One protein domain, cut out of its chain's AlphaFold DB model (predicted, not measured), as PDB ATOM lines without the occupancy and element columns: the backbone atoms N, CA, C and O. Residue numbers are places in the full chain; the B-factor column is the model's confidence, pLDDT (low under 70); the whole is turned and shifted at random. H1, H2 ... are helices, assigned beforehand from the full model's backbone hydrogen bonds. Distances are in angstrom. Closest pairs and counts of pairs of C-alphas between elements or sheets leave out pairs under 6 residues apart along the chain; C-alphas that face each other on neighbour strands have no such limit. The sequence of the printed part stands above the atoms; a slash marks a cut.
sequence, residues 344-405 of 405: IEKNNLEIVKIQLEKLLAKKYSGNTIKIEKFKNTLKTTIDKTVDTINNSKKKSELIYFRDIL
ATOM      1  N   ILE A 344     586.631 276.711 479.841       43.06
ATOM      2  CA  ILE A 344     586.686 278.149 479.535       43.06
ATOM      3  C   ILE A 344     586.323 278.403 478.065       43.06
ATOM      4  O   ILE A 344     585.552 279.309 477.761       43.06
ATOM      5  N   GLU A 345     586.823 277.571 477.152       53.78
ATOM      6  CA  GLU A 345     586.553 277.706 475.717       53.78
ATOM      7  C   GLU A 345     585.098 277.395 475.374       53.78
ATOM      8  O   GLU A 345     584.487 278.120 474.593       53.78
ATOM      9  N   LYS A 346     584.504 276.384 476.015       52.81
ATOM     10  CA  LYS A 346     583.070 276.089 475.881       52.81
ATOM     11  C   LYS A 346     582.201 277.249 476.386       52.81
ATOM     12  O   LYS A 346     581.273 277.665 475.701       52.81
ATOM     13  N   ASN A 347     582.554 277.846 477.522       47.84
ATOM     14  CA  ASN A 347     581.818 278.987 478.073       47.84
ATOM     15  C   ASN A 347     581.924 280.236 477.195       47.84
ATOM     16  O   ASN A 347     580.933 280.938 477.004       47.84
ATOM     17  N   ASN A 348     583.099 280.501 476.620       56.25
ATOM     18  CA  ASN A 348     583.257 281.591 475.660       56.25
ATOM     19  C   ASN A 348     582.313 281.404 474.463       56.25
ATOM     20  O   ASN A 348     581.715 282.368 473.991       56.25
ATOM     21  N   LEU A 349     582.113 280.163 474.012       68.94
ATOM     22  CA  LEU A 349     581.182 279.840 472.932       68.94
ATOM     23  C   LEU A 349     579.707 280.003 473.347       68.94
ATOM     24  O   LEU A 349     578.923 280.534 472.563       68.94
ATOM     25  N   GLU A 350     579.325 279.660 474.580       61.78
ATOM     26  CA  GLU A 350     577.984 279.965 475.119       61.78
ATOM     27  C   GLU A 350     577.729 281.479 475.231       61.78
ATOM     28  O   GLU A 350     576.660 281.968 474.858       61.78
ATOM     29  N   ILE A 351     578.729 282.265 475.643       56.03
ATOM     30  CA  ILE A 351     578.632 283.736 475.655       56.03
ATOM     31  C   ILE A 351     578.407 284.264 474.234       56.03
ATOM     32  O   ILE A 351     577.520 285.096 474.015       56.03
ATOM     33  N   VAL A 352     579.158 283.752 473.255       68.81
ATOM     34  CA  VAL A 352     578.986 284.110 471.839       68.81
ATOM     35  C   VAL A 352     577.576 283.757 471.350       68.81
ATOM     36  O   VAL A 352     576.967 284.545 470.624       68.81
ATOM     37  N   LYS A 353     577.006 282.624 471.777       83.06
ATOM     38  CA  LYS A 353     575.633 282.223 471.428       83.06
ATOM     39  C   LYS A 353     574.621 283.206 472.009       83.06
ATOM     40  O   LYS A 353     573.778 283.706 471.268       83.06
ATOM     41  N   ILE A 354     574.725 283.540 473.294       59.44
ATOM     42  CA  ILE A 354     573.821 284.498 473.952       59.44
ATOM     43  C   ILE A 354     573.891 285.869 473.264       59.44
ATOM     44  O   ILE A 354     572.868 286.522 473.037       59.44
ATOM     45  N   GLN A 355     575.096 286.325 472.907       71.25
ATOM     46  CA  GLN A 355     575.288 287.570 472.160       71.25
ATOM     47  C   GLN A 355     574.623 287.503 470.781       71.25
ATOM     48  O   GLN A 355     573.905 288.431 470.397       71.25
ATOM     49  N   LEU A 356     574.805 286.394 470.060       82.31
ATOM     50  CA  LEU A 356     574.152 286.164 468.778       82.31
ATOM     51  C   LEU A 356     572.627 286.203 468.923       82.31
ATOM     52  O   LEU A 356     571.967 286.907 468.164       82.31
ATOM     53  N   GLU A 357     572.051 285.519 469.907       77.06
ATOM     54  CA  GLU A 357     570.604 285.498 470.141       77.06
ATOM     55  C   GLU A 357     570.036 286.893 470.411       77.06
ATOM     56  O   GLU A 357     569.016 287.264 469.826       77.06
ATOM     57  N   LYS A 358     570.728 287.713 471.211       72.25
ATOM     58  CA  LYS A 358     570.349 289.117 471.446       72.25
ATOM     59  C   LYS A 358     570.381 289.941 470.158       72.25
ATOM     60  O   LYS A 358     569.453 290.710 469.888       72.25
ATOM     61  N   LEU A 359     571.419 289.771 469.338       85.50
ATOM     62  CA  LEU A 359     571.530 290.451 468.045       85.50
ATOM     63  C   LEU A 359     570.427 290.012 467.077       85.50
ATOM     64  O   LEU A 359     569.843 290.857 466.396       85.50
ATOM     65  N   LEU A 360     570.105 288.718 467.033       87.00
ATOM     66  CA  LEU A 360     569.031 288.179 466.200       87.00
ATOM     67  C   LEU A 360     567.661 288.679 466.670       87.00
ATOM     68  O   LEU A 360     566.859 289.104 465.838       87.00
ATOM     69  N   ALA A 361     567.417 288.713 467.981       83.00
ATOM     70  CA  ALA A 361     566.199 289.272 468.558       83.00
ATOM     71  C   ALA A 361     566.022 290.747 468.173       83.00
ATOM     72  O   ALA A 361     564.945 291.133 467.724       83.00
ATOM     73  N   LYS A 362     567.088 291.555 468.245       84.94
ATOM     74  CA  LYS A 362     567.062 292.959 467.807       84.94
ATOM     75  C   LYS A 362     566.835 293.090 466.298       84.94
ATOM     76  O   LYS A 362     565.986 293.863 465.868       84.94
ATOM     77  N   LYS A 363     567.576 292.330 465.487       93.81
ATOM     78  CA  LYS A 363     567.518 292.383 464.017       93.81
ATOM     79  C   LYS A 363     566.157 291.969 463.463       93.81
ATOM     80  O   LYS A 363     565.703 292.527 462.468       93.81
ATOM     81  N   TYR A 364     565.533 290.968 464.076       92.00
ATOM     82  CA  TYR A 364     564.261 290.412 463.627       92.00
ATOM     83  C   TYR A 364     563.072 290.872 464.473       92.00
ATOM     84  O   TYR A 364     561.991 290.301 464.333       92.00
ATOM     85  N   SER A 365     563.249 291.887 465.324       90.44
ATOM     86  CA  SER A 365     562.210 292.427 466.212       90.44
ATOM     87  C   SER A 365     561.481 291.337 467.008       90.44
ATOM     88  O   SER A 365     560.257 291.328 467.094       90.44
ATOM     89  N   GLY A 366     562.232 290.359 467.520       82.94
ATOM     90  CA  GLY A 366     561.705 289.221 468.277       82.94
ATOM     91  C   GLY A 366     560.986 288.148 467.448       82.94
ATOM     92  O   GLY A 366     560.405 287.235 468.024       82.94
ATOM     93  N   ASN A 367     561.009 288.210 466.110       93.56
ATOM     94  CA  ASN A 367     560.363 287.202 465.266       93.56
ATOM     95  C   ASN A 367     561.099 285.851 465.341       93.56
ATOM     96  O   ASN A 367     562.092 285.624 464.646       93.56
ATOM     97  N   THR A 368     560.570 284.944 466.160       86.38
ATOM     98  CA  THR A 368     561.153 283.631 466.470       86.38
ATOM     99  C   THR A 368     561.368 282.756 465.235       86.38
ATOM    100  O   THR A 368     562.413 282.126 465.116       86.38
ATOM    101  N   ILE A 369     560.459 282.786 464.254       92.25
ATOM    102  CA  ILE A 369     560.574 282.002 463.010       92.25
ATOM    103  C   ILE A 369     561.803 282.434 462.196       92.25
ATOM    104  O   ILE A 369     562.543 281.599 461.672       92.25
ATOM    105  N   LYS A 370     562.046 283.745 462.077       92.12
ATOM    106  CA  LYS A 370     563.218 284.269 461.353       92.12
ATOM    107  C   LYS A 370     564.525 283.974 462.089       92.12
ATOM    108  O   LYS A 370     565.521 283.675 461.432       92.12
ATOM    109  N   ILE A 371     564.508 284.038 463.420       89.56
ATOM    110  CA  ILE A 371     565.653 283.701 464.278       89.56
ATOM    111  C   ILE A 371     566.015 282.222 464.108       89.56
ATOM    112  O   ILE A 371     567.165 281.903 463.815       89.56
ATOM    113  N   GLU A 372     565.027 281.334 464.179       92.19
ATOM    114  CA  GLU A 372     565.231 279.891 464.050       92.19
ATOM    115  C   GLU A 372     565.711 279.505 462.645       92.19
ATOM    116  O   GLU A 372     566.638 278.713 462.472       92.19
ATOM    117  N   LYS A 373     565.160 280.140 461.603       95.50
ATOM    118  CA  LYS A 373     565.646 279.957 460.229       95.50
ATOM    119  C   LYS A 373     567.115 280.371 460.081       95.50
ATOM    120  O   LYS A 373     567.872 279.703 459.372       95.50
ATOM    121  N   PHE A 374     567.526 281.458 460.738       97.19
ATOM    122  CA  PHE A 374     568.921 281.897 460.740       97.19
ATOM    123  C   PHE A 374     569.824 280.882 461.448       97.19
ATOM    124  O   PHE A 374     570.829 280.474 460.868       97.19
ATOM    125  N   LYS A 375     569.448 280.428 462.650       95.06
ATOM    126  CA  LYS A 375     570.202 279.423 463.417       95.06
ATOM    127  C   LYS A 375     570.400 278.128 462.631       95.06
ATOM    128  O   LYS A 375     571.525 277.659 462.508       95.06
ATOM    129  N   ASN A 376     569.348 277.609 461.999       94.56
ATOM    130  CA  ASN A 376     569.439 276.400 461.173       94.56
ATOM    131  C   ASN A 376     570.340 276.582 459.941       94.56
ATOM    132  O   ASN A 376     571.108 275.686 459.580       94.56
ATOM    133  N   THR A 377     570.303 277.767 459.323       96.56
ATOM    134  CA  THR A 377     571.231 278.111 458.234       96.56
ATOM    135  C   THR A 377     572.674 278.129 458.742       96.56
ATOM    136  O   THR A 377     573.556 277.568 458.100       96.56
ATOM    137  N   LEU A 378     572.911 278.723 459.915       95.31
ATOM    138  CA  LEU A 378     574.230 278.788 460.537       95.31
ATOM    139  C   LEU A 378     574.762 277.395 460.902       95.31
ATOM    140  O   LEU A 378     575.903 277.102 460.558       95.31
ATOM    141  N   LYS A 379     573.939 276.518 461.494       94.38
ATOM    142  CA  LYS A 379     574.296 275.112 461.760       94.38
ATOM    143  C   LYS A 379     574.751 274.403 460.486       94.38
ATOM    144  O   LYS A 379     575.855 273.874 460.440       94.38
ATOM    145  N   THR A 380     573.966 274.528 459.414       94.50
ATOM    146  CA  THR A 380     574.292 273.939 458.103       94.50
ATOM    147  C   THR A 380     575.610 274.481 457.533       94.50
ATOM    148  O   THR A 380     576.382 273.746 456.916       94.50
ATOM    149  N   THR A 381     575.880 275.778 457.700       95.81
ATOM    150  CA  THR A 381     577.153 276.379 457.281       95.81
ATOM    151  C   THR A 381     578.317 275.856 458.116       95.81
ATOM    152  O   THR A 381     579.373 275.563 457.555       95.81
ATOM    153  N   ILE A 382     578.132 275.710 459.430       92.81
ATOM    154  CA  ILE A 382     579.148 275.153 460.321       92.81
ATOM    155  C   ILE A 382     579.468 273.713 459.917       92.81
ATOM    156  O   ILE A 382     580.642 273.414 459.717       92.81
ATOM    157  N   ASP A 383     578.459 272.869 459.687       90.50
ATOM    158  CA  ASP A 383     578.650 271.475 459.261       90.50
ATOM    159  C   ASP A 383     579.516 271.374 458.000       90.50
ATOM    160  O   ASP A 383     580.490 270.629 457.966       90.50
ATOM    161  N   LYS A 384     579.238 272.208 456.990       92.56
ATOM    162  CA  LYS A 384     580.040 272.258 455.753       92.56
ATOM    163  C   LYS A 384     581.471 272.749 455.978       92.56
ATOM    164  O   LYS A 384     582.374 272.380 455.235       92.56
ATOM    165  N   THR A 385     581.670 273.622 456.961       90.50
ATOM    166  CA  THR A 385     582.965 274.253 457.240       90.50
ATOM    167  C   THR A 385     583.868 273.338 458.069       90.50
ATOM    168  O   THR A 385     585.078 273.298 457.843       90.50
ATOM    169  N   VAL A 386     583.289 272.574 458.996       85.62
ATOM    170  CA  VAL A 386     583.978 271.641 459.904       85.62
ATOM    171  C   VAL A 386     584.826 270.614 459.147       85.62
ATOM    172  O   VAL A 386     585.931 270.295 459.590       85.62
ATOM    173  N   ASP A 387     584.367 270.155 457.983       80.50
ATOM    174  CA  ASP A 387     585.091 269.183 457.151       80.50
ATOM    175  C   ASP A 387     586.273 269.788 456.379       80.50
ATOM    176  O   ASP A 387     587.150 269.066 455.913       80.50
ATOM    177  N   THR A 388     586.334 271.118 456.279       86.12
ATOM    178  CA  THR A 388     587.392 271.844 455.551       86.12
ATOM    179  C   THR A 388     588.504 272.384 456.452       86.12
ATOM    180  O   THR A 388     589.483 272.947 455.962       86.12
ATOM    181  N   ILE A 389     588.372 272.233 457.774       87.62
ATOM    182  CA  ILE A 389     589.308 272.783 458.758       87.62
ATOM    183  C   ILE A 389     590.297 271.712 459.219       87.62
ATOM    184  O   ILE A 389     589.919 270.700 459.803       87.62
ATOM    185  N   ASN A 390     591.589 272.001 459.044       83.88
ATOM    186  CA  ASN A 390     592.681 271.122 459.479       83.88
ATOM    187  C   ASN A 390     593.048 271.278 460.969       83.88
ATOM    188  O   ASN A 390     593.764 270.445 461.513       83.88
ATOM    189  N   ASN A 391     592.599 272.346 461.636       85.06
ATOM    190  CA  ASN A 391     592.885 272.590 463.051       85.06
ATOM    191  C   ASN A 391     591.852 271.868 463.936       85.06
ATOM    192  O   ASN A 391     590.682 272.255 463.952       85.06
ATOM    193  N   SER A 392     592.292 270.842 464.670       74.31
ATOM    194  CA  SER A 392     591.440 269.983 465.508       74.31
ATOM    195  C   SER A 392     590.672 270.768 466.573       74.31
ATOM    196  O   SER A 392     589.457 270.626 466.684       74.31
ATOM    197  N   LYS A 393     591.343 271.703 467.251       77.38
ATOM    198  CA  LYS A 393     590.735 272.553 468.275       77.38
ATOM    199  C   LYS A 393     589.635 273.442 467.703       77.38
ATOM    200  O   LYS A 393     588.522 273.456 468.214       77.38
ATOM    201  N   LYS A 394     589.902 274.121 466.586       82.44
ATOM    202  CA  LYS A 394     588.912 274.969 465.904       82.44
ATOM    203  C   LYS A 394     587.733 274.157 465.362       82.44
ATOM    204  O   LYS A 394     586.603 274.638 465.333       82.44
ATOM    205  N   LYS A 395     587.987 272.908 464.961       83.44
ATOM    206  CA  LYS A 395     586.942 271.948 464.601       83.44
ATOM    207  C   LYS A 395     586.055 271.644 465.811       83.44
ATOM    208  O   LYS A 395     584.835 271.713 465.691       83.44
ATOM    209  N   SER A 396     586.650 271.379 466.975       77.62
ATOM    210  CA  SER A 396     585.910 271.169 468.221       77.62
ATOM    211  C   SER A 396     585.115 272.405 468.654       77.62
ATOM    212  O   SER A 396     583.968 272.241 469.056       77.62
ATOM    213  N   GLU A 397     585.664 273.622 468.533       84.44
ATOM    214  CA  GLU A 397     584.949 274.880 468.838       84.44
ATOM    215  C   GLU A 397     583.685 275.022 467.990       84.44
ATOM    216  O   GLU A 397     582.606 275.292 468.508       84.44
ATOM    217  N   LEU A 398     583.803 274.794 466.682       89.50
ATOM    218  CA  LEU A 398     582.681 274.903 465.755       89.50
ATOM    219  C   LEU A 398     581.617 273.831 465.987       89.50
ATOM    220  O   LEU A 398     580.431 274.152 465.978       89.50
ATOM    221  N   ILE A 399     582.030 272.581 466.218       83.75
ATOM    222  CA  ILE A 399     581.111 271.485 466.548       83.75
ATOM    223  C   ILE A 399     580.343 271.821 467.826       83.75
ATOM    224  O   ILE A 399     579.117 271.784 467.827       83.75
ATOM    225  N   TYR A 400     581.053 272.230 468.879       81.25
ATOM    226  CA  TYR A 400     580.422 272.598 470.141       81.25
ATOM    227  C   TYR A 400     579.464 273.782 469.967       81.25
ATOM    228  O   TYR A 400     578.316 273.705 470.391       81.25
ATOM    229  N   PHE A 401     579.892 274.846 469.278       87.19
ATOM    230  CA  PHE A 401     579.050 276.016 469.029       87.19
ATOM    231  C   PHE A 401     577.783 275.669 468.235       87.19
ATOM    232  O   PHE A 401     576.700 276.151 468.550       87.19
ATOM    233  N   ARG A 402     577.890 274.801 467.222       90.69
ATOM    234  CA  ARG A 402     576.737 274.288 466.467       90.69
ATOM    235  C   ARG A 402     575.743 273.565 467.369       90.69
ATOM    236  O   ARG A 402     574.542 273.759 467.195       90.69
ATOM    237  N   ASP A 403     576.237 272.733 468.279       81.88
ATOM    238  CA  ASP A 403     575.398 271.902 469.143       81.88
ATOM    239  C   ASP A 403     574.611 272.741 470.158       81.88
ATOM    240  O   ASP A 403     573.486 272.385 470.503       81.88
ATOM    241  N   ILE A 404     575.165 273.883 470.578       79.94
ATOM    242  CA  ILE A 404     574.515 274.786 471.534       79.94
ATOM    243  C   ILE A 404     573.602 275.841 470.884       79.94
ATOM    244  O   ILE A 404     572.784 276.419 471.598       79.94
ATOM    245  N   LEU A 405     573.729 276.124 469.577       80.50
ATOM    246  CA  LEU A 405     572.880 277.081 468.834       80.50
ATOM    247  C   LEU A 405     571.404 276.678 468.828       80.50
ATOM    248  O   LEU A 405     570.558 277.604 468.902       80.50
TER     249      LEU A 405
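AT A GLANCE: This is residues 344 to 405 of the 405 residues of an uncharacterized protein of Candidatus Gracilibacteria bacterium (UniProt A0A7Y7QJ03). Two long helices, H1 and H2, make a V, and the shorter H3 folds back into its open mouth and packs on both. The printed part has 62 residues with three named helices, in the order H1, H2, H3, and no named strand: all helix. It is only just compact, close to loose, with a radius of gyration of the C-alphas of 12.5 A, and spans 37 by 25 by 14 A.

HOW THE PARTS SIT: H1, residues 344 to 363, touches H2, residues 368 to 386, with residues 357 to 361 alone; the closest C-alphas, of Leu 360 and Ile 371, are 5.9 A apart. This hairpin has a steep tilt of 41 degrees, opposite ways. H2 and H3, residues 392 to 404, form a hairpin at a shallow tilt of 21 degrees; H2 touches H3 with residues 378 to 386 alone, closest at the C-alphas of Lys 379 and Arg 402, 5.4 A. H1 touches H3 with residues 345 to 353 alone, the same way at a steep tilt of 48 degrees; the closest C-alphas are those of Leu 349 and Phe 401, 5.9 A. In H1, H2 and H3 every O i to N i+4 pair is within hydrogen-bond range.

IN THESE COORDINATES: H1 begins at C-alpha 344 (586.686, 278.149, 479.535) and measures 28.5 A; H2 measures 26.6 A; H3, 18.6 A, ends at C-alpha 404 (574.515, 274.786, 471.534).

THE WHOLE: The C-alphas farthest apart, of Ser 365 and Asn 390, are 37.8 A apart. The printed part has no cut, and both links are tight. The model's pLDDT is under 70 at residues 344 to 352 and 354.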